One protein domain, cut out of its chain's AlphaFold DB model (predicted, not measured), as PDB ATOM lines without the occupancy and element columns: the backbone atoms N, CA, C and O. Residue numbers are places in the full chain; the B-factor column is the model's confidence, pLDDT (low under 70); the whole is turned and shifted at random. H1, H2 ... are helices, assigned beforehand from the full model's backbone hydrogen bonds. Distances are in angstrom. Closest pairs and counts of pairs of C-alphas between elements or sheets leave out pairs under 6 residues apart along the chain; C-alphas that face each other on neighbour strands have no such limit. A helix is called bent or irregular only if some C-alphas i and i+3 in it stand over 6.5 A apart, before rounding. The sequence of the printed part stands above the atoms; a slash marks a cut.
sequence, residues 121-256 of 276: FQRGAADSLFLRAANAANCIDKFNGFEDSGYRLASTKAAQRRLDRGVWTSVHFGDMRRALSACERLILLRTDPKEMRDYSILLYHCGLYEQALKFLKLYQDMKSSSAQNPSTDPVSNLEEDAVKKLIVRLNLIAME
ATOM      1  N   PHE A 121     162.017 191.031 139.375       81.81
ATOM      2  CA  PHE A 121     161.330 191.839 138.375       81.81
ATOM      3  C   PHE A 121     162.299 192.241 137.257       81.81
ATOM      4  O   PHE A 121     162.568 193.417 137.038       81.81
ATOM      5  N   GLN A 122     162.887 191.257 136.570       73.38
ATOM      6  CA  GLN A 122     163.926 191.518 135.561       73.38
ATOM      7  C   GLN A 122     163.386 192.137 134.264       73.38
ATOM      8  O   GLN A 122     164.145 192.765 133.530       73.38
ATOM      9  N   ARG A 123     162.090 191.973 133.973       65.44
ATOM     10  CA  ARG A 123     161.463 192.377 132.706       65.44
ATOM     11  C   ARG A 123     160.674 193.675 132.854       65.44
ATOM     12  O   ARG A 123     159.818 193.782 133.724       65.44
ATOM     13  N   GLY A 124     160.927 194.623 131.957       59.50
ATOM     14  CA  GLY A 124     160.222 195.900 131.868       59.50
ATOM     15  C   GLY A 124     161.040 196.913 131.071       59.50
ATOM     16  O   GLY A 124     162.255 196.778 130.991       59.50
ATOM     17  N   ALA A 125     160.370 197.908 130.484       57.28
ATOM     18  CA  ALA A 125     161.028 199.048 129.834       57.28
ATOM     19  C   ALA A 125     161.567 200.077 130.845       57.28
ATOM     20  O   ALA A 125     162.161 201.067 130.450       57.28
ATOM     21  N   ALA A 126     161.321 199.864 132.141       60.53
ATOM     22  CA  ALA A 126     161.811 200.742 133.188       60.53
ATOM     23  C   ALA A 126     163.303 200.508 133.449       60.53
ATOM     24  O   ALA A 126     163.749 199.364 133.627       60.53
ATOM     25  N   ASP A 127     164.047 201.609 133.525       71.81
ATOM     26  CA  ASP A 127     165.506 201.590 133.600       71.81
ATOM     27  C   ASP A 127     166.027 201.078 134.950       71.81
ATOM     28  O   ASP A 127     167.036 200.374 134.985       71.81
ATOM     29  N   SER A 128     165.306 201.312 136.057       87.44
ATOM     30  CA  SER A 128     165.740 200.896 137.398       87.44
ATOM     31  C   SER A 128     165.034 199.645 137.938       87.44
ATOM     32  O   SER A 128     163.868 199.366 137.640       87.44
ATOM     33  N   LEU A 129     165.746 198.886 138.785       88.75
ATOM     34  CA  LEU A 129     165.213 197.700 139.470       88.75
ATOM     35  C   LEU A 129     163.961 198.034 140.294       88.75
ATOM     36  O   LEU A 129     162.962 197.309 140.233       88.75
ATOM     37  N   PHE A 130     164.005 199.158 141.011       92.06
ATOM     38  CA  PHE A 130     162.888 199.661 141.798       92.06
ATOM     39  C   PHE A 130     161.646 199.882 140.951       92.06
ATOM     40  O   PHE A 130     160.591 199.347 141.280       92.06
ATOM     41  N   LEU A 131     161.763 200.609 139.836       89.06
ATOM     42  CA  LEU A 131     160.620 200.894 138.970       89.06
ATOM     43  C   LEU A 131     160.016 199.617 138.393       89.06
ATOM     44  O   LEU A 131     158.800 199.520 138.259       89.06
ATOM     45  N   ARG A 132     160.825 198.595 138.085       86.38
ATOM     46  CA  ARG A 132     160.297 197.291 137.645       86.38
ATOM     47  C   ARG A 132     159.462 196.619 138.738       86.38
ATOM     48  O   ARG A 132     158.386 196.098 138.448       86.38
ATOM     49  N   ALA A 133     159.913 196.672 139.989       88.44
ATOM     50  CA  ALA A 133     159.166 196.134 141.123       88.44
ATOM     51  C   ALA A 133     157.929 196.983 141.474       88.44
ATOM     52  O   ALA A 133     156.873 196.432 141.779       88.44
ATOM     53  N   ALA A 134     158.028 198.308 141.372       89.12
ATOM     54  CA  ALA A 134     156.922 199.238 141.575       89.12
ATOM     55  C   ALA A 134     155.843 199.078 140.492       89.12
ATOM     56  O   ALA A 134     154.656 199.066 140.809       89.12
ATOM     57  N   ASN A 135     156.236 198.855 139.234       84.19
ATOM     58  CA  ASN A 135     155.323 198.508 138.142       84.19
ATOM     59  C   ASN A 135     154.570 197.209 138.446       84.19
ATOM     60  O   ASN A 135     153.352 197.155 138.302       84.19
ATOM     61  N   ALA A 136     155.268 196.173 138.924       81.44
ATOM     62  CA  ALA A 136     154.627 194.925 139.339       81.44
ATOM     63  C   ALA A 136     153.663 195.123 140.525       81.44
ATOM     64  O   ALA A 136     152.678 194.400 140.650       81.44
ATOM     65  N   ALA A 137     153.919 196.124 141.369       83.12
ATOM     66  CA  ALA A 137     153.025 196.550 142.436       83.12
ATOM     67  C   ALA A 137     151.947 197.548 141.974       83.12
ATOM     68  O   ALA A 137     151.206 198.028 142.817       83.12
ATOM     69  N   ASN A 138     151.806 197.874 140.683       80.50
ATOM     70  CA  ASN A 138     150.893 198.919 140.185       80.50
ATOM     71  C   ASN A 138     151.065 200.280 140.895       80.50
ATOM     72  O   ASN A 138     150.097 201.010 141.099       80.50
ATOM     73  N   CYS A 139     152.288 200.617 141.305       74.31
ATOM     74  CA  CYS A 139     152.625 201.904 141.919       74.31
ATOM     75  C   CYS A 139     153.017 202.969 140.880       74.31
ATOM     76  O   CYS A 139     153.526 204.016 141.257       74.31
ATOM     77  N   ILE A 140     152.822 202.705 139.587       68.88
ATOM     78  CA  ILE A 140     153.161 203.594 138.469       68.88
ATOM     79  C   ILE A 140     151.940 203.666 137.548       68.88
ATOM     80  O   ILE A 140     151.289 202.646 137.305       68.88
ATOM     81  N   ASP A 141     151.624 204.861 137.043       60.19
ATOM     82  CA  ASP A 141     150.514 205.032 136.101       60.19
ATOM     83  C   ASP A 141     150.926 204.465 134.743       60.19
ATOM     84  O   ASP A 141     152.023 204.737 134.254       60.19
ATOM     85  N   LYS A 142     150.058 203.649 134.133       55.81
ATOM     86  CA  LYS A 142     150.325 203.072 132.812       55.81
ATOM     87  C   LYS A 142     150.601 204.203 131.824       55.81
ATOM     88  O   LYS A 142     149.693 204.951 131.468       55.81
ATOM     89  N   PHE A 143     151.835 204.296 131.341       44.38
ATOM     90  CA  PHE A 143     152.105 205.074 130.144       44.38
ATOM     91  C   PHE A 143     151.312 204.444 128.993       44.38
ATOM     92  O   PHE A 143     151.496 203.270 128.679       44.38
ATOM     93  N   ASN A 144     150.444 205.229 128.351       39.53
ATOM     94  CA  ASN A 144     149.706 204.876 127.126       39.53
ATOM     95  C   ASN A 144     150.631 204.747 125.887       39.53
ATOM     96  O   ASN A 144     150.239 205.047 124.762       39.53
ATOM     97  N   GLY A 145     151.879 204.316 126.079       40.03
ATOM     98  CA  GLY A 145     152.842 204.053 125.021       40.03
ATOM     99  C   GLY A 145     152.819 202.579 124.642       40.03
ATOM    100  O   GLY A 145     153.325 201.754 125.391       40.03
ATOM    101  N   PHE A 146     152.178 202.295 123.509       42.41
ATOM    102  CA  PHE A 146     152.345 201.155 122.597       42.41
ATOM    103  C   PHE A 146     153.075 199.885 123.105       42.41
ATOM    104  O   PHE A 146     154.248 199.902 123.463       42.41
ATOM    105  N   GLU A 147     152.366 198.755 122.985       43.31
ATOM    106  CA  GLU A 147     152.839 197.367 123.147       43.31
ATOM    107  C   GLU A 147     153.287 196.940 124.554       43.31
ATOM    108  O   GLU A 147     154.397 196.453 124.794       43.31
ATOM    109  N   ASP A 148     152.343 196.961 125.494       47.97
ATOM    110  CA  ASP A 148     152.428 196.099 126.671       47.97
ATOM    111  C   ASP A 148     152.162 194.645 126.238       47.97
ATOM    112  O   ASP A 148     151.036 194.146 126.266       47.97
ATOM    113  N   SER A 149     153.204 193.980 125.719       59.12
ATOM    114  CA  SER A 149     153.136 192.582 125.277       59.12
ATOM    115  C   SER A 149     152.466 191.744 126.373       59.12
ATOM    116  O   SER A 149     152.925 191.751 127.517       59.12
ATOM    117  N   GLY A 150     151.401 190.997 126.058       58.75
ATOM    118  CA  GLY A 150     150.691 190.158 127.040       58.75
ATOM    119  C   GLY A 150     151.618 189.214 127.821       58.75
ATOM    120  O   GLY A 150     151.318 188.822 128.945       58.75
ATOM    121  N   TYR A 151     152.799 188.934 127.266       55.56
ATOM    122  CA  TYR A 151     153.909 188.249 127.909       55.56
ATOM    123  C   TYR A 151     154.432 188.939 129.183       55.56
ATOM    124  O   TYR A 151     154.665 188.260 130.179       55.56
ATOM    125  N   ARG A 152     154.579 190.273 129.200       59.12
ATOM    126  CA  ARG A 152     155.015 191.043 130.383       59.12
ATOM    127  C   ARG A 152     154.003 190.924 131.514       59.12
ATOM    128  O   ARG A 152     154.375 190.500 132.607       59.12
ATOM    129  N   LEU A 153     152.730 191.185 131.226       62.53
ATOM    130  CA  LEU A 153     151.637 191.068 132.194       62.53
ATOM    131  C   LEU A 153     151.452 189.628 132.696       62.53
ATOM    132  O   LEU A 153     151.217 189.403 133.882       62.53
ATOM    133  N   ALA A 154     151.570 188.637 131.809       60.81
ATOM    134  CA  ALA A 154     151.533 187.230 132.196       60.81
ATOM    135  C   ALA A 154     152.723 186.870 133.095       60.81
ATOM    136  O   ALA A 154     152.563 186.127 134.059       60.81
ATOM    137  N   SER A 155     153.901 187.431 132.819       59.94
ATOM    138  CA  SER A 155     155.123 187.163 133.572       59.94
ATOM    139  C   SER A 155     155.107 187.766 134.981       59.94
ATOM    140  O   SER A 155     155.451 187.075 135.939       59.94
ATOM    141  N   THR A 156     154.617 189.000 135.140       61.25
ATOM    142  CA  THR A 156     154.465 189.644 136.455       61.25
ATOM    143  C   THR A 156     153.395 188.943 137.285       61.25
ATOM    144  O   THR A 156     153.639 188.608 138.444       61.25
ATOM    145  N   LYS A 157     152.251 188.606 136.674       66.44
ATOM    146  CA  LYS A 157     151.209 187.800 137.327       66.44
ATOM    147  C   LYS A 157     151.715 186.412 137.714       66.44
ATOM    148  O   LYS A 157     151.377 185.930 138.790       66.44
ATOM    149  N   ALA A 158     152.530 185.763 136.883       65.88
ATOM    150  CA  ALA A 158     153.113 184.462 137.203       65.88
ATOM    151  C   ALA A 158     154.091 184.544 138.384       65.88
ATOM    152  O   ALA A 158     154.041 183.683 139.261       65.88
ATOM    153  N   ALA A 159     154.936 185.577 138.443       64.62
ATOM    154  CA  ALA A 159     155.820 185.818 139.581       64.62
ATOM    155  C   ALA A 159     155.017 186.045 140.874       64.62
ATOM    156  O   ALA A 159     155.263 185.369 141.871       64.62
ATOM    157  N   GLN A 160     153.985 186.893 140.827       65.69
ATOM    158  CA  GLN A 160     153.101 187.147 141.968       65.69
ATOM    159  C   GLN A 160     152.391 185.869 142.445       65.69
ATOM    160  O   GLN A 160     152.467 185.517 143.616       65.69
ATOM    161  N   ARG A 161     151.799 185.092 141.529       66.44
ATOM    162  CA  ARG A 161     151.141 183.813 141.858       66.44
ATOM    163  C   ARG A 161     152.086 182.778 142.470       66.44
ATOM    164  O   ARG A 161     151.628 181.888 143.183       66.44
ATOM    165  N   ARG A 162     153.384 182.833 142.162       66.56
ATOM    166  CA  ARG A 162     154.396 181.956 142.772       66.56
ATOM    167  C   ARG A 162     154.733 182.401 144.188       66.56
ATOM    168  O   ARG A 162     154.805 181.540 145.062       66.56
ATOM    169  N   LEU A 163     154.853 183.708 144.421       67.94
ATOM    170  CA  LEU A 163     155.020 184.270 145.763       67.94
ATOM    171  C   LEU A 163     153.823 183.932 146.660       67.94
ATOM    172  O   LEU A 163     154.032 183.429 147.761       67.94
ATOM    173  N   ASP A 164     152.595 184.059 146.147       64.50
ATOM    174  CA  ASP A 164     151.369 183.651 146.857       64.50
ATOM    175  C   ASP A 164     151.403 182.169 147.283       64.50
ATOM    176  O   ASP A 164     150.811 181.778 148.286       64.50
ATOM    177  N   ARG A 165     152.109 181.325 146.518       68.19
ATOM    178  CA  ARG A 165     152.293 179.888 146.787       68.19
ATOM    179  C   ARG A 165     153.540 179.578 147.622       68.19
ATOM    180  O   ARG A 165     153.861 178.409 147.812       68.19
ATOM    181  N   GLY A 166     154.264 180.594 148.092       65.06
ATOM    182  CA  GLY A 166     155.497 180.435 148.863       65.06
ATOM    183  C   GLY A 166     156.700 179.960 148.041       65.06
ATOM    184  O   GLY A 166     157.653 179.433 148.612       65.06
ATOM    185  N   VAL A 167     156.677 180.126 146.715       65.81
ATOM    186  CA  VAL A 167     157.789 179.770 145.824       65.81
ATOM    187  C   VAL A 167     158.611 181.019 145.514       65.81
ATOM    188  O   VAL A 167     158.243 181.831 144.667       65.81
ATOM    189  N   TRP A 168     159.744 181.144 146.203       62.03
ATOM    190  CA  TRP A 168     160.601 182.337 146.201       62.03
ATOM    191  C   TRP A 168     161.712 182.319 145.138       62.03
ATOM    192  O   TRP A 168     162.412 183.316 144.978       62.03
ATOM    193  N   THR A 169     161.865 181.203 144.416       60.94
ATOM    194  CA  THR A 169     162.929 180.973 143.429       60.94
ATOM    195  C   THR A 169     162.367 180.747 142.023       60.94
ATOM    196  O   THR A 169     161.297 180.148 141.823       60.94
ATOM    197  N   SER A 170     163.093 181.225 141.012       53.28
ATOM    198  CA  SER A 170     162.788 180.966 139.607       53.28
ATOM    199  C   SER A 170     164.025 181.079 138.723       53.28
ATOM    200  O   SER A 170     164.752 182.065 138.783       53.28
ATOM    201  N   VAL A 171     164.175 180.123 137.803       52.00
ATOM    202  CA  VAL A 171     165.221 180.111 136.762       52.00
ATOM    203  C   VAL A 171     165.165 181.363 135.864       52.00
ATOM    204  O   VAL A 171     166.176 181.744 135.297       52.00
ATOM    205  N   HIS A 172     164.003 182.023 135.752       51.94
ATOM    206  CA  HIS A 172     163.782 183.171 134.852       51.94
ATOM    207  C   HIS A 172     163.295 184.452 135.561       51.94
ATOM    208  O   HIS A 172     163.064 185.465 134.905       51.94
ATOM    209  N   PHE A 173     163.063 184.401 136.879       57.53
ATOM    210  CA  PHE A 173     162.413 185.480 137.646       57.53
ATOM    211  C   PHE A 173     163.132 185.752 138.968       57.53
ATOM    212  O   PHE A 173     162.479 186.085 139.948       57.53
ATOM    213  N   GLY A 174     164.451 185.554 139.012       74.75
ATOM    214  CA  GLY A 174     165.268 185.841 140.189       74.75
ATOM    215  C   GLY A 174     164.951 184.992 141.429       74.75
ATOM    216  O   GLY A 174     164.203 184.011 141.390       74.75
ATOM    217  N   ASP A 175     165.561 185.380 142.544       81.62
ATOM    218  CA  ASP A 175     165.356 184.803 143.870       81.62
ATOM    219  C   ASP A 175     165.140 185.947 144.861       81.62
ATOM    220  O   ASP A 175     166.057 186.683 145.235       81.62
ATOM    221  N   MET A 176     163.892 186.083 145.293       83.88
ATOM    222  CA  MET A 176     163.450 187.171 146.155       83.88
ATOM    223  C   MET A 176     164.158 187.162 147.518       83.88
ATOM    224  O   MET A 176     164.450 188.224 148.067       83.88
ATOM    225  N   ARG A 177     164.498 185.981 148.054       84.31
ATOM    226  CA  ARG A 177     165.213 185.865 149.336       84.31
ATOM    227  C   ARG A 177     166.642 186.371 149.208       84.31
ATOM    228  O   ARG A 177     167.110 187.118 150.066       84.31
ATOM    229  N   ARG A 178     167.316 186.001 148.116       86.69
ATOM    230  CA  ARG A 178     168.677 186.473 147.818       86.69
ATOM    231  C   ARG A 178     168.701 187.972 147.536       86.69
ATOM    232  O   ARG A 178     169.587 188.654 148.040       86.69
ATOM    233  N   ALA A 179     167.710 188.494 146.811       90.50
ATOM    234  CA  ALA A 179     167.581 189.928 146.558       90.50
ATOM    235  C   ALA A 179     167.381 190.732 147.859       90.50
ATOM    236  O   ALA A 179     168.084 191.719 148.069       90.50
ATOM    237  N   LEU A 180     166.498 190.280 148.762       91.38
ATOM    238  CA  LEU A 180     166.319 190.883 150.093       91.38
ATOM    239  C   LEU A 180     167.618 190.856 150.901       91.38
ATOM    240  O   LEU A 180     168.073 191.894 151.366       91.38
ATOM    241  N   SER A 181     168.248 189.683 150.997       91.44
ATOM    242  CA  SER A 181     169.510 189.485 151.718       91.44
ATOM    243  C   SER A 181     170.647 190.371 151.203       91.44
ATOM    244  O   SER A 181     171.486 190.813 151.993       91.44
ATOM    245  N   ALA A 182     170.698 190.616 149.891       92.94
ATOM    246  CA  ALA A 182     171.664 191.523 149.285       92.94
ATOM    247  C   ALA A 182     171.363 192.986 149.650       92.94
ATOM    248  O   ALA A 182     172.269 193.690 150.092       92.94
ATOM    249  N   CYS A 183     170.100 193.417 149.546       93.81
ATOM    250  CA  CYS A 183     169.687 194.774 149.922       93.81
ATOM    251  C   CYS A 183     169.940 195.054 151.415       93.81
ATOM    252  O   CYS A 183     170.489 196.097 151.751       93.81
ATOM    253  N   GLU A 184     169.625 194.117 152.318       93.81
ATOM    254  CA  GLU A 184     169.900 194.255 153.760       93.81
ATOM    255  C   GLU A 184     171.380 194.519 154.036       93.81
ATOM    256  O   GLU A 184     171.733 195.438 154.775       93.81
ATOM    257  N   ARG A 185     172.262 193.737 153.405       95.00
ATOM    258  CA  ARG A 185     173.712 193.903 153.549       95.00
ATOM    259  C   ARG A 185     174.184 195.236 152.960       95.00
ATOM    260  O   ARG A 185     175.004 195.899 153.584       95.00
ATOM    261  N   LEU A 186     173.636 195.666 151.822       94.31
ATOM    262  CA  LEU A 186     173.947 196.972 151.223       94.31
ATOM    263  C   LEU A 186     173.504 198.151 152.106       94.31
ATOM    264  O   LEU A 186     174.243 199.134 152.220       94.31
ATOM    265  N   ILE A 187     172.355 198.035 152.782       94.12
ATOM    266  CA  ILE A 187     171.877 199.012 153.776       94.12
ATOM    267  C   ILE A 187     172.832 199.071 154.974       94.12
ATOM    268  O   ILE A 187     173.180 200.163 155.425       94.12
ATOM    269  N   LEU A 188     173.287 197.918 155.483       93.62
ATOM    270  CA  LEU A 188     174.242 197.861 156.598       93.62
ATOM    271  C   LEU A 188     175.587 198.505 156.250       93.62
ATOM    272  O   LEU A 188     176.182 199.164 157.102       93.62
ATOM    273  N   LEU A 189     176.032 198.367 154.999       91.06
ATOM    274  CA  LEU A 189     177.230 199.032 154.485       91.06
ATOM    275  C   LEU A 189     177.040 200.546 154.273       91.06
ATOM    276  O   LEU A 189     178.018 201.240 154.016       91.06
ATOM    277  N   ARG A 190     175.813 201.074 154.414       86.44
ATOM    278  CA  ARG A 190     175.464 202.505 154.269       86.44
ATOM    279  C   ARG A 190     175.941 203.110 152.944       86.44
ATOM    280  O   ARG A 190     176.391 204.250 152.900       86.44
ATOM    281  N   THR A 191     175.828 202.322 151.879       78.38
ATOM    282  CA  THR A 191     176.359 202.656 150.550       78.38
ATOM    283  C   THR A 191     175.518 203.687 149.811       78.38
ATOM    284  O   THR A 191     176.044 204.681 149.323       78.38
ATOM    285  N   ASP A 192     174.212 203.445 149.726       88.25
ATOM    286  CA  ASP A 192     173.257 204.295 149.021       88.25
ATOM    287  C   ASP A 192     171.908 204.264 149.762       88.25
ATOM    288  O   ASP A 192     171.380 203.176 150.023       88.25
ATOM    289  N   PRO A 193     171.308 205.421 150.111       90.75
ATOM    290  CA  PRO A 193     169.961 205.464 150.683       90.75
ATOM    291  C   PRO A 193     168.906 204.748 149.826       90.75
ATOM    292  O   PRO A 193     167.949 204.204 150.383       90.75
ATOM    293  N   LYS A 194     169.064 204.693 148.495       92.69
ATOM    294  CA  LYS A 194     168.125 204.003 147.589       92.69
ATOM    295  C   LYS A 194     167.972 202.516 147.912       92.69
ATOM    296  O   LYS A 194     166.923 201.941 147.635       92.69
ATOM    297  N   GLU A 195     168.950 201.906 148.575       94.38
ATOM    298  CA  GLU A 195     168.863 200.512 149.012       94.38
ATOM    299  C   GLU A 195     167.713 200.279 150.004       94.38
ATOM    300  O   GLU A 195     167.072 199.232 149.960       94.38
ATOM    301  N   MET A 196     167.359 201.271 150.833       94.75
ATOM    302  CA  MET A 196     166.205 201.178 151.743       94.75
ATOM    303  C   MET A 196     164.873 201.145 150.990       94.75
ATOM    304  O   MET A 196     163.961 200.396 151.345       94.75
ATOM    305  N   ARG A 197     164.766 201.947 149.927       94.75
ATOM    306  CA  ARG A 197     163.599 201.975 149.045       94.75
ATOM    307  C   ARG A 197     163.456 200.653 148.291       94.75
ATOM    308  O   ARG A 197     162.366 200.082 148.244       94.75
ATOM    309  N   ASP A 198     164.557 200.165 147.730       95.19
ATOM    310  CA  ASP A 198     164.597 198.913 146.978       95.19
ATOM    311  C   ASP A 198     164.274 197.718 147.887       95.19
ATOM    312  O   ASP A 198     163.474 196.859 147.522       95.19
ATOM    313  N   TYR A 199     164.800 197.704 149.112       95.81
ATOM    314  CA  TYR A 199     164.436 196.715 150.122       95.81
ATOM    315  C   TYR A 199     162.948 196.776 150.485       95.81
ATOM    316  O   TYR A 199     162.280 195.744 150.561       95.81
ATOM    317  N   SER A 200     162.395 197.980 150.650       95.62
ATOM    318  CA  SER A 200     160.987 198.151 151.001       95.62
ATOM    319  C   SER A 200     160.025 197.618 149.940       95.62
ATOM    320  O   SER A 200     159.070 196.919 150.285       95.62
ATOM    321  N   ILE A 201     160.263 197.886 148.650       94.19
ATOM    322  CA  ILE A 201     159.384 197.341 147.605       94.19
ATOM    323  C   ILE A 201     159.449 195.811 147.567       94.19
ATOM    324  O   ILE A 201     158.434 195.164 147.314       94.19
ATOM    325  N   LEU A 202     160.601 195.206 147.883       92.44
ATOM    326  CA  LEU A 202     160.673 193.757 148.030       92.44
ATOM    327  C   LEU A 202     159.837 193.290 149.235       92.44
ATOM    328  O   LEU A 202     158.988 192.418 149.079       92.44
ATOM    329  N   LEU A 203     159.983 193.912 150.410       92.12
ATOM    330  CA  LEU A 203     159.161 193.598 151.589       92.12
ATOM    331  C   LEU A 203     157.654 193.736 151.323       92.12
ATOM    332  O   LEU A 203     156.868 192.916 151.800       92.12
ATOM    333  N   TYR A 204     157.254 194.733 150.534       90.75
ATOM    334  CA  TYR A 204     155.875 194.908 150.091       90.75
ATOM    335  C   TYR A 204     155.369 193.675 149.328       90.75
ATOM    336  O   TYR A 204     154.325 193.123 149.669       90.75
ATOM    337  N   HIS A 205     156.138 193.188 148.351       85.06
ATOM    338  CA  HIS A 205     155.809 191.968 147.599       85.06
ATOM    339  C   HIS A 205     155.845 190.694 148.461       85.06
ATOM    340  O   HIS A 205     155.221 189.700 148.101       85.06
ATOM    341  N   CYS A 206     156.523 190.719 149.612       83.06
ATOM    342  CA  CYS A 206     156.476 189.649 150.616       83.06
ATOM    343  C   CYS A 206     155.233 189.690 151.520       83.06
ATOM    344  O   CYS A 206     155.080 188.810 152.367       83.06
ATOM    345  N   GLY A 207     154.399 190.729 151.426       83.25
ATOM    346  CA  GLY A 207     153.305 190.972 152.369       83.25
ATOM    347  C   GLY A 207     153.759 191.494 153.739       83.25
ATOM    348  O   GLY A 207     152.974 191.503 154.686       83.25
ATOM    349  N   LEU A 208     155.017 191.928 153.880       88.19
ATOM    350  CA  LEU A 208     155.576 192.488 155.118       88.19
ATOM    351  C   LEU A 208     155.368 194.011 155.157       88.19
ATOM    352  O   LEU A 208     156.320 194.790 155.199       88.19
ATOM    353  N   TYR A 209     154.104 194.439 155.121       90.12
ATOM    354  CA  TYR A 209     153.718 195.835 154.883       90.12
ATOM    355  C   TYR A 209     154.214 196.820 155.951       90.12
ATOM    356  O   TYR A 209     154.715 197.890 155.612       90.12
ATOM    357  N   GLU A 210     154.148 196.457 157.233       89.62
ATOM    358  CA  GLU A 210     154.636 197.315 158.324       89.62
ATOM    359  C   GLU A 210     156.141 197.591 158.206       89.62
ATOM    360  O   GLU A 210     156.600 198.728 158.347       89.62
ATOM    361  N   GLN A 211     156.917 196.547 157.898       92.44
ATOM    362  CA  GLN A 211     158.363 196.657 157.716       92.44
ATOM    363  C   GLN A 211     158.684 197.464 156.457       92.44
ATOM    364  O   GLN A 211     159.539 198.348 156.503       92.44
ATOM    365  N   ALA A 212     157.959 197.220 155.360       95.19
ATOM    366  CA  ALA A 212     158.090 197.994 154.131       95.19
ATOM    367  C   ALA A 212     157.878 199.495 154.397       95.19
ATOM    368  O   ALA A 212     158.711 200.324 154.015       95.19
ATOM    369  N   LEU A 213     156.817 199.854 155.126       95.00
ATOM    370  CA  LEU A 213     156.521 201.244 155.473       95.00
ATOM    371  C   LEU A 213     157.616 201.863 156.350       95.00
ATOM    372  O   LEU A 213     158.008 203.008 156.123       95.00
ATOM    373  N   LYS A 214     158.151 201.110 157.320       95.44
ATOM    374  CA  LYS A 214     159.257 201.566 158.175       95.44
ATOM    375  C   LYS A 214     160.492 201.948 157.352       95.44
ATOM    376  O   LYS A 214     161.032 203.031 157.551       95.44
ATOM    377  N   PHE A 215     160.922 201.096 156.422       95.69
ATOM    378  CA  PHE A 215     162.103 201.377 155.597       95.69
ATOM    379  C   PHE A 215     161.892 202.526 154.602       95.69
ATOM    380  O   PHE A 215     162.831 203.277 154.351       95.69
ATOM    381  N   LEU A 216     160.672 202.734 154.090       94.69
ATOM    382  CA  LEU A 216     160.379 203.907 153.249       94.69
ATOM    383  C   LEU A 216     160.436 205.214 154.028       94.69
ATOM    384  O   LEU A 216     160.936 206.201 153.498       94.69
ATOM    385  N   LYS A 217     159.961 205.225 155.277       93.81
ATOM    386  CA  LYS A 217     160.085 206.404 156.143       93.81
ATOM    387  C   LYS A 217     161.555 206.735 156.402       93.81
ATOM    388  O   LYS A 217     161.957 207.867 156.178       93.81
ATOM    389  N   LEU A 218     162.376 205.730 156.728       93.75
ATOM    390  CA  LEU A 218     163.826 205.916 156.887       93.75
ATOM    391  C   LEU A 218     164.488 206.476 155.618       93.75
ATOM    392  O   LEU A 218     165.320 207.377 155.705       93.75
ATOM    393  N   TYR A 219     164.093 205.979 154.444       94.19
ATOM    394  CA  TYR A 219     164.549 206.514 153.163       94.19
ATOM    395  C   TYR A 219     164.176 207.996 152.986       94.19
ATOM    396  O   TYR A 219     165.026 208.803 152.608       94.19
ATOM    397  N   GLN A 220     162.931 208.374 153.290       91.62
ATOM    398  CA  GLN A 220     162.468 209.764 153.208       91.62
ATOM    399  C   GLN A 220     163.185 210.684 154.203       91.62
ATOM    400  O   GLN A 220     163.583 211.786 153.830       91.62
ATOM    401  N   ASP A 221     163.400 210.232 155.438       91.00
ATOM    402  CA  ASP A 221     164.111 210.989 156.473       91.00
ATOM    403  C   ASP A 221     165.572 211.241 156.059       91.00
ATOM    404  O   ASP A 221     166.075 212.368 156.111       91.00
ATOM    405  N   MET A 222     166.249 210.209 155.548       88.25
ATOM    406  CA  MET A 222     167.621 210.319 155.042       88.25
ATOM    407  C   MET A 222     167.716 211.226 153.811       88.25
ATOM    408  O   MET A 222     168.667 211.991 153.665       88.25
ATOM    409  N   LYS A 223     166.708 211.189 152.937       84.69
ATOM    410  CA  LYS A 223     166.635 212.091 151.789       84.69
ATOM    411  C   LYS A 223     166.350 213.537 152.196       84.69
ATOM    412  O   LYS A 223     166.959 214.433 151.635       84.69
ATOM    413  N   SER A 224     165.449 213.780 153.146       79.19
ATOM    414  CA  SER A 224     165.073 215.137 153.579       79.19
ATOM    415  C   SER A 224     166.190 215.856 154.346       79.19
ATOM    416  O   SER A 224     166.321 217.074 154.246       79.19
ATOM    417  N   SER A 225     167.027 215.104 155.064       74.56
ATOM    418  CA  SER A 225     168.224 215.612 155.752       74.56
ATOM    419  C   SER A 225     169.388 215.920 154.800       74.56
ATOM    420  O   SER A 225     170.210 216.791 155.075       74.56
ATOM    421  N   SER A 226     169.439 215.240 153.657       66.56
ATOM    422  CA  SER A 226     170.338 215.546 152.549       66.56
ATOM    423  C   SER A 226     169.719 216.677 151.720       66.56
ATOM    424  O   SER A 226     168.792 216.430 150.958       66.56
ATOM    425  N   ALA A 227     170.217 217.913 151.834       48.75
ATOM    426  CA  ALA A 227     169.755 219.077 151.065       48.75
ATOM    427  C   ALA A 227     170.008 218.933 149.543       48.75
ATOM    428  O   ALA A 227     170.843 219.619 148.958       48.75
ATOM    429  N   GLN A 228     169.318 217.999 148.890       55.22
ATOM    430  CA  GLN A 228     169.415 217.743 147.463       55.22
ATOM    431  C   GLN A 228     168.422 218.626 146.716       55.22
ATOM    432  O   GLN A 228     167.212 218.574 146.948       55.22
ATOM    433  N   ASN A 229     168.952 219.412 145.778       50.94
ATOM    434  CA  ASN A 229     168.157 220.050 144.737       50.94
ATOM    435  C   ASN A 229     167.320 218.984 144.003       50.94
ATOM    436  O   ASN A 229     167.789 217.851 143.847       50.94
ATOM    437  N   PRO A 230     166.100 219.315 143.540       56.72
ATOM    438  CA  PRO A 230     165.288 218.383 142.766       56.72
ATOM    439  C   PRO A 230     166.103 217.856 141.579       56.72
ATOM    440  O   PRO A 230     166.662 218.638 140.809       56.72
ATOM    441  N   SER A 231     166.213 216.531 141.457       60.66
ATOM    442  CA  SER A 231     166.984 215.925 140.375       60.66
ATOM    443  C   SER A 231     166.328 216.243 139.033       60.66
ATOM    444  O   SER A 231     165.140 215.984 138.839       60.66
ATOM    445  N   THR A 232     167.114 216.734 138.081       64.00
ATOM    446  CA  THR A 232     166.691 216.932 136.687       64.00
ATOM    447  C   THR A 232     166.556 215.623 135.905       64.00
ATOM    448  O   THR A 232     166.063 215.641 134.781       64.00
ATOM    449  N   ASP A 233     166.956 214.490 136.489       77.19
ATOM    450  CA  ASP A 233     166.830 213.170 135.876       77.19
ATOM    451  C   ASP A 233     165.353 212.708 135.844       77.19
ATOM    452  O   ASP A 233     164.732 212.558 136.908       77.19
ATOM    453  N   PRO A 234     164.766 212.471 134.653       75.88
ATOM    454  CA  PRO A 234     163.388 212.001 134.529       75.88
ATOM    455  C   PRO A 234     163.154 210.650 135.218       75.88
ATOM    456  O   PRO A 234     162.066 210.437 135.754       75.88
ATOM    457  N   VAL A 235     164.154 209.759 135.259       80.44
ATOM    458  CA  VAL A 235     164.019 208.440 135.902       80.44
ATOM    459  C   VAL A 235     163.866 208.604 137.408       80.44
ATOM    460  O   VAL A 235     162.947 208.047 138.002       80.44
ATOM    461  N   SER A 236     164.717 209.427 138.016       82.44
ATOM    462  CA  SER A 236     164.645 209.751 139.442       82.44
ATOM    463  C   SER A 236     163.274 210.327 139.826       82.44
ATOM    464  O   SER A 236     162.671 209.882 140.796       82.44
ATOM    465  N   ASN A 237     162.695 211.218 139.015       84.00
ATOM    466  CA  ASN A 237     161.354 211.755 139.282       84.00
ATOM    467  C   ASN A 237     160.253 210.675 139.268       84.00
ATOM    468  O   ASN A 237     159.356 210.705 140.113       84.00
ATOM    469  N   LEU A 238     160.336 209.699 138.358       86.25
ATOM    470  CA  LEU A 238     159.421 208.550 138.333       86.25
ATOM    471  C   LEU A 238     159.597 207.650 139.559       86.25
ATOM    472  O   LEU A 238     158.614 207.142 140.100       86.25
ATOM    473  N   GLU A 239     160.836 207.452 140.011       89.75
ATOM    474  CA  GLU A 239     161.113 206.685 141.225       89.75
ATOM    475  C   GLU A 239     160.460 207.333 142.448       89.75
ATOM    476  O   GLU A 239     159.861 206.644 143.271       89.75
ATOM    477  N   GLU A 240     160.513 208.657 142.549       90.19
ATOM    478  CA  GLU A 240     159.903 209.398 143.653       90.19
ATOM    479  C   GLU A 240     158.375 209.358 143.640       90.19
ATOM    480  O   GLU A 240     157.751 209.217 144.695       90.19
ATOM    481  N   ASP A 241     157.755 209.460 142.464       90.25
ATOM    482  CA  ASP A 241     156.306 209.282 142.328       90.25
ATOM    483  C   ASP A 241     155.882 207.874 142.770       90.25
ATOM    484  O   ASP A 241     154.977 207.710 143.596       90.25
ATOM    485  N   ALA A 242     156.613 206.853 142.317       91.31
ATOM    486  CA  ALA A 242     156.377 205.470 142.709       91.31
ATOM    487  C   ALA A 242     156.550 205.245 144.223       91.31
ATOM    488  O   ALA A 242     155.756 204.517 144.825       91.31
ATOM    489  N   VAL A 243     157.525 205.900 144.868       94.00
ATOM    490  CA  VAL A 243     157.686 205.884 146.334       94.00
ATOM    491  C   VAL A 243     156.463 206.468 147.036       94.00
ATOM    492  O   VAL A 243     155.930 205.843 147.954       94.00
ATOM    493  N   LYS A 244     155.980 207.637 146.601       93.38
ATOM    494  CA  LYS A 244     154.794 208.276 147.197       93.38
ATOM    495  C   LYS A 244     153.561 207.386 147.065       93.38
ATOM    496  O   LYS A 244     152.854 207.173 148.049       93.38
ATOM    497  N   LYS A 245     153.336 206.812 145.881       93.62
ATOM    498  CA  LYS A 245     152.223 205.887 145.621       93.62
ATOM    499  C   LYS A 245     152.314 204.622 146.470       93.62
ATOM    500  O   LYS A 245     151.302 204.179 147.015       93.62
ATOM    501  N   LEU A 246     153.516 204.069 146.641       94.06
ATOM    502  CA  LEU A 246     153.747 202.917 147.511       94.06
ATOM    503  C   LEU A 246     153.415 203.236 148.977       94.06
ATOM    504  O   LEU A 246     152.746 202.441 149.633       94.06
ATOM    505  N   ILE A 247     153.813 204.410 149.476       93.94
ATOM    506  CA  ILE A 247     153.490 204.859 150.840       93.94
ATOM    507  C   ILE A 247     151.984 205.032 151.027       93.94
ATOM    508  O   ILE A 247     151.438 204.528 152.005       93.94
ATOM    509  N   VAL A 248     151.300 205.704 150.091       92.94
ATOM    510  CA  VAL A 248     149.835 205.854 150.131       92.94
ATOM    511  C   VAL A 248     149.175 204.482 150.213       92.94
ATOM    512  O   VAL A 248     148.338 204.253 151.080       92.94
ATOM    513  N   ARG A 249     149.604 203.537 149.374       91.12
ATOM    514  CA  ARG A 249     149.054 202.182 149.373       91.12
ATOM    515  C   ARG A 249     149.314 201.426 150.675       91.12
ATOM    516  O   ARG A 249     148.411 200.767 151.174       91.12
ATOM    517  N   LEU A 250     150.522 201.516 151.227       91.50
ATOM    518  CA  LEU A 250     150.863 200.906 152.512       91.50
ATOM    519  C   LEU A 250     150.038 201.491 153.664       91.50
ATOM    520  O   LEU A 250     149.590 200.738 154.521       91.50
ATOM    521  N   ASN A 251     149.798 202.804 153.660       91.50
ATOM    522  CA  ASN A 251     148.934 203.449 154.648       91.50
ATOM    523  C   ASN A 251     147.478 202.991 154.505       91.50
ATOM    524  O   ASN A 251     146.851 202.701 155.514       91.50
ATOM    525  N   LEU A 252     146.957 202.865 153.277       89.75
ATOM    526  CA  LEU A 252     145.613 202.322 153.044       89.75
ATOM    527  C   LEU A 252     145.481 200.893 153.587       89.75
ATOM    528  O   LEU A 252     144.535 200.611 154.308       89.75
ATOM    529  N   ILE A 253     146.466 200.027 153.320       86.25
ATOM    530  CA  ILE A 253     146.496 198.658 153.862       86.25
ATOM    531  C   ILE A 253     146.557 198.673 155.397       86.25
ATOM    532  O   ILE A 253     145.899 197.870 156.046       86.25
ATOM    533  N   ALA A 254     147.334 199.584 155.990       84.56
ATOM    534  CA  ALA A 254     147.437 199.706 157.444       84.56
ATOM    535  C   ALA A 254     146.146 200.229 158.104       84.56
ATOM    536  O   ALA A 254     145.917 199.955 159.278       84.56
ATOM    537  N   MET A 255     145.323 200.986 157.369       82.06
ATOM    538  CA  MET A 255     144.033 201.506 157.837       82.06
ATOM    539  C   MET A 255     142.887 200.492 157.710       82.06
ATOM    540  O   MET A 255     141.852 200.677 158.347       82.06
ATOM    541  N   GLU A 256     143.040 199.433 156.910       77.94
ATOM    542  CA  GLU A 256     142.055 198.353 156.825       77.94
ATOM    543  C   GLU A 256     142.120 197.476 158.091       77.94
ATOM    544  O   GLU A 256     142.925 196.548 158.205       77.94
TER     545      GLU A 256
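AT A GLANCE: This is residues 121 to 256 of the 276 residues of the protein "Transglut_core2 domain-containing protein" of Gossypium aridum (UniProt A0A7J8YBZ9). The longest helix, H6, packs aslant on a layer of three helices that turn back on one another, H3, H4 and H5, with H4 in the middle, and the short helix H1 sits between H4 and H6. H2 lies off to one side, crosswise to H1 and H4 near their last residues, loosely attached and joined by a long link at each end, while two stretches stick out free, residues 142 to 147 and residues 224 to 234, of which 224 and 225 belong to H5 and 234 belongs to H6. The printed part has 136 residues, with six named helices in the order H1 to H6 and no named strand; the class is all helix, with 87 residues in the helices. The whole is compact, with a radius of gyration of the C-alphas of 15.0 A, and spans 42 by 33 by 33 A.

IN THESE COORDINATES: H6 is residues 234 to 255, 32.1 A from first to last C-alpha, from C-alpha 234 at (163.388, 212.001, 134.529) to C-alpha 255 at (144.033, 201.506, 157.837). H5, residues 209 to 225, is 24.5 A long, and H4, residues 194 to 205, is 17.2 A long. H3 is residues 176 to 188, 18.4 A long. H1, residues 129 to 136, is the first helix of the printed part; it begins with C-alpha 129 at (165.213, 197.700, 139.470) and is 10.9 A long. H2 is residues 150 to 164 and is 20.9 A long. None of the six helices is bent or irregular.

HOW THE PARTS SIT: H6 touches H5 at a steep tilt of 44 degrees, opposite ways, and the closest C-alphas are those of Tyr 209 and Leu 250, 6.3 A apart. H5 touches H6 with residues 209 to 216 alone. H6 touches H1 with residues 238 to 246 alone, at a steep tilt of 50 degrees, the same way; the closest C-alphas, of Leu 131 and Glu 239, are 6.2 A apart. H4 and H6 are close but not clearly touching, with the C-alphas of Arg 197 and Val 243 closest at 7.6 A. H4, H5 and H6 form an up and down bundle of three helices, each running against the one before it in the chain. H4 is the hub and touches H1, H3 and H5. With H5 it forms a hairpin at a shallow tilt of 18 degrees, and the closest C-alphas, of Ser 200 and Ala 212, are 4.3 A apart. H3 and H4 form another hairpin at a shallow tilt of 31 degrees, with the C-alphas of Cys 183 and Tyr 199 closest at 5.6 A. H4 touches H1 with residues 197 to 202 alone, at a shallow tilt of 27 degrees, the same way; the C-alphas of Phe 130 and Asp 198 are closest at 5.5 A. H2 touches no helix; it is close but not clearly touching to H1, about perpendicular at 89 degrees, with the C-alphas of Ala 136 and Thr 156 closest at 6.0 A. H3 is apart from H1, H2, H5 and H6. In all six helices every O i to N i+4 pair is within hydrogen-bond range.

THE WHOLE: The two C-alphas farthest apart are those of Arg 165 and Asn 229, at 43.2 A. Without the stretches that stand free, the body has 119 residues and spans 38 by 32 by 29 A. The links H1 to H2, 13 residues, and H2 to H3, 11 residues, are long. The printed part, residues 121 to 256, has no cut. Its mean pLDDT is 78.5, and the model's confidence is under 70 at residues 123 to 126, 140 to 173 and 226 to 232.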